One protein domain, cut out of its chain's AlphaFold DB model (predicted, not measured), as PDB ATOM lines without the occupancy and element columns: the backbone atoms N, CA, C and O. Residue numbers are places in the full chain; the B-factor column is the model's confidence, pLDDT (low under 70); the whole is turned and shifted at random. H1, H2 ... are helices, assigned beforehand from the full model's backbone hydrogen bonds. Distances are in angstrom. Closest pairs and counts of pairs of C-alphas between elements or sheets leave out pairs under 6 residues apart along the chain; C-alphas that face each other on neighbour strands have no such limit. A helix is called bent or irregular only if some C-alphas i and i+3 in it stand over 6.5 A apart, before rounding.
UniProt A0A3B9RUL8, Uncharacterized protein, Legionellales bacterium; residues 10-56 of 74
ATOM      1  N   LEU A  10     -18.879  34.125  97.094       89.12
ATOM      2  CA  LEU A  10     -19.772  35.187  96.611       89.12
ATOM      3  C   LEU A  10     -18.992  36.342  95.957       89.12
ATOM      4  O   LEU A  10     -19.454  36.932  94.984       89.12
ATOM      5  N   GLU A  11     -17.784  36.631  96.449       90.88
ATOM      6  CA  GLU A  11     -16.881  37.645  95.887       90.88
ATOM      7  C   GLU A  11     -16.408  37.291  94.472       90.88
ATOM      8  O   GLU A  11     -16.109  38.175  93.672       90.88
ATOM      9  N   GLN A  12     -16.371  36.001  94.137       90.88
ATOM     10  CA  GLN A  12     -15.961  35.494  92.828       90.88
ATOM     11  C   GLN A  12     -17.132  35.371  91.846       90.88
ATOM     12  O   GLN A  12     -16.922  35.013  90.686       90.88
ATOM     13  N   LYS A  13     -18.359  35.723  92.254       90.75
ATOM     14  CA  LYS A  13     -19.530  35.764  91.369       90.75
ATOM     15  C   LYS A  13     -19.283  36.536  90.059       90.75
ATOM     16  O   LYS A  13     -19.700  36.022  89.022       90.75
ATOM     17  N   PRO A  14     -18.604  37.703  90.041       91.94
ATOM     18  CA  PRO A  14     -18.309  38.403  88.789       91.94
ATOM     19  C   PRO A  14     -17.401  37.603  87.845       91.94
ATOM     20  O   PRO A  14     -17.562  37.684  86.632       91.94
ATOM     21  N   ILE A  15     -16.480  36.793  88.382       91.69
ATOM     22  CA  ILE A  15     -15.625  35.912  87.572       91.69
ATOM     23  C   ILE A  15     -16.496  34.864  86.878       91.69
ATOM     24  O   ILE A  15     -16.377  34.673  85.671       91.69
ATOM     25  N   LEU A  16     -17.409  34.225  87.619       90.38
ATOM     26  CA  LEU A  16     -18.315  33.230  87.048       90.38
ATOM     27  C   LEU A  16     -19.271  33.848  86.017       90.38
ATOM     28  O   LEU A  16     -19.493  33.242  84.976       90.38
ATOM     29  N   ALA A  17     -19.780  35.059  86.270       92.31
ATOM     30  CA  ALA A  17     -20.603  35.797  85.310       92.31
ATOM     31  C   ALA A  17     -19.867  35.991  83.976       92.31
ATOM     32  O   ALA A  17     -20.378  35.601  82.935       92.31
ATOM     33  N   ASN A  18     -18.633  36.501  84.018       94.19
ATOM     34  CA  ASN A  18     -17.839  36.738  82.812       94.19
ATOM     35  C   ASN A  18     -17.517  35.442  82.056       94.19
ATOM     36  O   ASN A  18     -17.544  35.422  80.830       94.19
ATOM     37  N   LEU A  19     -17.221  34.350  82.769       92.75
ATOM     38  CA  LEU A  19     -16.988  33.053  82.128       92.75
ATOM     39  C   LEU A  19     -18.249  32.537  81.424       92.75
ATOM     40  O   LEU A  19     -18.143  31.979  80.337       92.75
ATOM     41  N   LEU A  20     -19.431  32.738  82.014       91.62
ATOM     42  CA  LEU A  20     -20.701  32.373  81.388       91.62
ATOM     43  C   LEU A  20     -20.993  33.209  80.136       91.62
ATOM     44  O   LEU A  20     -21.488  32.643  79.168       91.62
ATOM     45  N   GLU A  21     -20.649  34.500  80.119       94.81
ATOM     46  CA  GLU A  21     -20.747  35.328  78.905       94.81
ATOM     47  C   GLU A  21     -19.875  34.762  77.779       94.81
ATOM     48  O   GLU A  21     -20.354  34.577  76.664       94.81
ATOM     49  N   LEU A  22     -18.613  34.430  78.080       93.62
ATOM     50  CA  LEU A  22     -17.681  33.863  77.100       93.62
ATOM     51  C   LEU A  22     -18.168  32.510  76.575       93.62
ATOM     52  O   LEU A  22     -18.181  32.293  75.368       93.62
ATOM     53  N   TYR A  23     -18.640  31.631  77.463       90.69
ATOM     54  CA  TYR A  23     -19.227  30.362  77.041       90.69
ATOM     55  C   TYR A  23     -20.470  30.567  76.180       90.69
ATOM     56  O   TYR A  23     -20.606  29.922  75.147       90.69
ATOM     57  N   THR A  24     -21.368  31.469  76.577       92.31
ATOM     58  CA  THR A  24     -22.577  31.763  75.798       92.31
ATOM     59  C   THR A  24     -22.221  32.306  74.419       92.31
ATOM     60  O   THR A  24     -22.807  31.868  73.437       92.31
ATOM     61  N   TYR A  25     -21.217  33.181  74.331       93.12
ATOM     62  CA  TYR A  25     -20.702  33.694  73.065       93.12
ATOM     63  C   TYR A  25     -20.168  32.577  72.157       93.12
ATOM     64  O   TYR A  25     -20.558  32.506  70.995       93.12
ATOM     65  N   ASP A  26     -19.351  31.659  72.685       92.69
ATOM     66  CA  ASP A  26     -18.842  30.514  71.916       92.69
ATOM     67  C   ASP A  26     -19.977  29.600  71.421       92.69
ATOM     68  O   ASP A  26     -19.903  29.029  70.332       92.69
ATOM     69  N   PHE A  27     -21.052  29.466  72.205       90.88
ATOM     70  CA  PHE A  27     -22.227  28.688  71.815       90.88
ATOM     71  C   PHE A  27     -23.205  29.448  70.914       90.88
ATOM     72  O   PHE A  27     -24.067  28.809  70.305       90.88
ATOM     73  N   ALA A  28     -23.091  30.773  70.802       90.12
ATOM     74  CA  ALA A  28     -24.021  31.597  70.035       90.12
ATOM     75  C   ALA A  28     -23.966  31.320  68.522       90.12
ATOM     76  O   ALA A  28     -24.912  31.627  67.798       90.12
ATOM     77  N   GLU A  29     -22.888  30.692  68.041       89.94
ATOM     78  CA  GLU A  29     -22.817  30.140  66.683       89.94
ATOM     79  C   GLU A  29     -23.828  28.999  66.467       89.94
ATOM     80  O   GLU A  29     -24.375  28.837  65.377       89.94
ATOM     81  N   PHE A  30     -24.101  28.213  67.510       92.50
ATOM     82  CA  PHE A  30     -24.908  26.994  67.439       92.50
ATOM     83  C   PHE A  30     -26.349  27.189  67.921       92.50
ATOM     84  O   PHE A  30     -27.224  26.390  67.579       92.50
ATOM     85  N   ALA A  31     -26.607  28.223  68.721       89.25
ATOM     86  CA  ALA A  31     -27.922  28.540  69.260       89.25
ATOM     87  C   ALA A  31     -28.118  30.054  69.376       89.25
ATOM     88  O   ALA A  31     -27.177  30.804  69.603       89.25
ATOM     89  N   HIS A  32     -29.362  30.510  69.254       89.75
ATOM     90  CA  HIS A  32     -29.676  31.913  69.492       89.75
ATOM     91  C   HIS A  32     -29.845  32.181  70.985       89.75
ATOM     92  O   HIS A  32     -30.652  31.536  71.654       89.75
ATOM     93  N   PHE A  33     -29.088  33.161  71.468       91.44
ATOM     94  CA  PHE A  33     -29.195  33.717  72.809       91.44
ATOM     95  C   PHE A  33     -29.514  35.203  72.691       91.44
ATOM     96  O   PHE A  33     -28.914  35.904  71.872       91.44
ATOM     97  N   ASP A  34     -30.455  35.670  73.503       92.94
ATOM     98  CA  ASP A  34     -30.824  37.077  73.546       92.94
ATOM     99  C   ASP A  34     -29.741  37.894  74.252       92.94
ATOM    100  O   ASP A  34     -29.130  37.444  75.222       92.94
ATOM    101  N   ILE A  35     -29.518  39.111  73.764       93.50
ATOM    102  CA  ILE A  35     -28.634  40.089  74.395       93.50
ATOM    103  C   ILE A  35     -29.527  41.126  75.069       93.50
ATOM    104  O   ILE A  35     -30.404  41.705  74.426       93.50
ATOM    105  N   GLY A  36     -29.312  41.354  76.361       91.12
ATOM    106  CA  GLY A  36     -30.030  42.373  77.116       91.12
ATOM    107  C   GLY A  36     -29.608  43.793  76.731       91.12
ATOM    108  O   GLY A  36     -28.582  44.016  76.088       91.12
ATOM    109  N   ASP A  37     -30.354  44.791  77.205       93.62
ATOM    110  CA  ASP A  37     -30.102  46.215  76.913       93.62
ATOM    111  C   ASP A  37     -28.714  46.719  77.365       93.62
ATOM    112  O   ASP A  37     -28.244  47.772  76.937       93.62
ATOM    113  N   ASN A  38     -28.044  45.973  78.245       92.69
ATOM    114  CA  ASN A  38     -26.686  46.243  78.713       92.69
ATOM    115  C   ASN A  38     -25.587  45.658  77.803       92.69
ATOM    116  O   ASN A  38     -24.408  45.805  78.123       92.69
ATOM    117  N   GLY A  39     -25.953  45.001  76.697       92.94
ATOM    118  CA  GLY A  39     -25.017  44.398  75.750       92.94
ATOM    119  C   GLY A  39     -24.414  43.068  76.209       92.94
ATOM    120  O   GLY A  39     -23.391  42.664  75.663       92.94
ATOM    121  N   LEU A  40     -25.010  42.406  77.203       94.25
ATOM    122  CA  LEU A  40     -24.580  41.102  77.719       94.25
ATOM    123  C   LEU A  40     -25.672  40.052  77.489       94.25
ATOM    124  O   LEU A  40     -26.855  40.394  77.469       94.25
ATOM    125  N   TYR A  41     -25.291  38.781  77.367       93.81
ATOM    126  CA  TYR A  41     -26.261  37.681  77.349       93.81
ATOM    127  C   TYR A  41     -26.937  37.539  78.713       93.81
ATOM    128  O   TYR A  41     -28.148  37.355  78.818       93.81
ATOM    129  N   GLY A  42     -26.154  37.694  79.780       91.38
ATOM    130  CA  GLY A  42     -26.610  37.577  81.148       91.38
ATOM    131  C   GLY A  42     -26.957  36.145  81.544       91.38
ATOM    132  O   GLY A  42     -27.149  35.236  80.740       91.38
ATOM    133  N   TYR A  43     -27.072  35.938  82.853       90.44
ATOM    134  CA  TYR A  43     -27.626  34.706  83.396       90.44
ATOM    135  C   TYR A  43     -28.414  35.019  84.664       90.44
ATOM    136  O   TYR A  43     -27.857  35.129  85.759       90.44
ATOM    137  N   GLU A  44     -29.732  35.175  84.521       87.56
ATOM    138  CA  GLU A  44     -30.628  35.609  85.606       87.56
ATOM    139  C   GLU A  44     -30.568  34.697  86.833       87.56
ATOM    140  O   GLU A  44     -30.720  35.145  87.968       87.56
ATOM    141  N   ARG A  45     -30.298  33.408  86.614       87.62
ATOM    142  CA  ARG A  45     -30.230  32.394  87.669       87.62
ATOM    143  C   ARG A  45     -28.881  32.347  88.380       87.62
ATOM    144  O   ARG A  45     -28.775  31.642  89.379       87.62
ATOM    145  N   LEU A  46     -27.872  33.104  87.938       88.69
ATOM    146  CA  LEU A  46     -26.549  33.137  88.569       88.69
ATOM    147  C   LEU A  46     -26.596  33.401  90.088       88.69
ATOM    148  O   LEU A  46     -25.902  32.702  90.823       88.69
ATOM    149  N   PRO A  47     -27.391  34.355  90.617       88.88
ATOM    150  CA  PRO A  47     -27.445  34.604  92.057       88.88
ATOM    151  C   PRO A  47     -27.947  33.399  92.869       88.88
ATOM    152  O   PRO A  47     -27.520  33.233  94.010       88.88
ATOM    153  N   LEU A  48     -28.786  32.537  92.277       87.81
ATOM    154  CA  LEU A  48     -29.365  31.367  92.951       87.81
ATOM    155  C   LEU A  48     -28.312  30.333  93.360       87.81
ATOM    156  O   LEU A  48     -28.554  29.496  94.229       87.81
ATOM    157  N   TYR A  49     -27.122  30.397  92.763       84.56
ATOM    158  CA  TYR A  49     -26.018  29.500  93.079       84.56
ATOM    159  C   TYR A  49     -25.483  29.726  94.497       84.56
ATOM    160  O   TYR A  49     -24.945  28.791  95.074       84.56
ATOM    161  N   TRP A  50     -25.670  30.919  95.076       86.44
ATOM    162  CA  TRP A  50     -25.220  31.253  96.435       86.44
ATOM    163  C   TRP A  50     -26.346  31.321  97.471       86.44
ATOM    164  O   TRP A  50     -26.061  31.447  98.660       86.44
ATOM    165  N   THR A  51     -27.613  31.257  97.055       85.56
ATOM    166  CA  THR A  51     -28.763  31.348  97.972       85.56
ATOM    167  C   THR A  51     -29.422  30.001  98.253       85.56
ATOM    168  O   THR A  51     -30.088  29.862  99.277       85.56
ATOM    169  N   GLU A  52     -29.258  29.007  97.374       83.31
ATOM    170  CA  GLU A  52     -29.885  27.692  97.527       83.31
ATOM    171  C   GLU A  52     -28.908  26.657  98.120       83.31
ATOM    172  O   GLU A  52     -27.813  26.470  97.586       83.31
ATOM    173  N   PRO A  53     -29.289  25.933  99.193       67.88
ATOM    174  CA  PRO A  53     -28.372  25.094  99.972       67.88
ATOM    175  C   PRO A  53     -27.859  23.809  99.286       67.88
ATOM    176  O   PRO A  53     -27.261  22.978  99.955       67.88
ATOM    177  N   ASN A  54     -28.034  23.635  97.972       74.81
ATOM    178  CA  ASN A  54     -27.564  22.458  97.220       74.81
ATOM    179  C   ASN A  54     -26.865  22.810  95.894       74.81
ATOM    180  O   ASN A  54     -26.669  21.941  95.044       74.81
ATOM    181  N   HIS A  55     -26.495  24.076  95.693       77.00
ATOM    182  CA  HIS A  55     -25.751  24.502  94.513       77.00
ATOM    183  C   HIS A  55     -24.258  24.596  94.821       77.00
ATOM    184  O   HIS A  55     -23.810  25.465  95.564       77.00
ATOM    185  N   PHE A  56     -23.475  23.708  94.208       73.44
ATOM    186  CA  PHE A  56     -22.018  23.718  94.306       73.44
ATOM    187  C   PHE A  56     -21.431  24.301  93.023       73.44
ATOM    188  O   PHE A  56     -21.486  23.688  91.958       73.44
TER     189      PHE A  56
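AT A GLANCE: This is residues 10 to 56 of the 74 residues of an uncharacterized protein of Legionellales bacterium (UniProt A0A3B9RUL8). One long helix, H1, makes one side of an elongated model; past its end the backbone folds back as a long link without a named element, swings out in a loop near residues 36 to 39, and returns to the short helix H2 near H1's first residue. The printed part has 47 residues, with two named helices in the order H1, H2 and no named strand. The class is all helix, though under half of the residues, 22, are in named elements. The whole is only just loose, close to compact, with a radius of gyration of the C-alphas of 11.9 A and spans of 33 by 21 by 15 A.

IN THESE COORDINATES: H1, residues 10 to 27, begins at C-alpha 10 (-19.772, 35.187, 96.611) and is 25.8 A long. It is irregular: C-alphas 11 and 14 are 7.3 A apart. H2, residues 48 to 51, is 5.1 A long and ends at C-alpha 51 (-28.763, 31.348, 97.972).

HOW THE PARTS SIT: H1 and H2 are close but not clearly touching; their closest C-alphas, of Leu 10 and Trp 50, are 6.7 A apart. In H1, 12 of 14 O i to N i+4 pairs are within hydrogen-bond range; H2 is too short for such a pair.

THE WHOLE: The C-alphas of Glu 29 and Pro 53, the two farthest apart, are 34.1 A apart. The printed part has no cut. The link from H1 to H2, 20 residues, is long. Mean pLDDT of the printed part is 89.3; residue 53 is under 70.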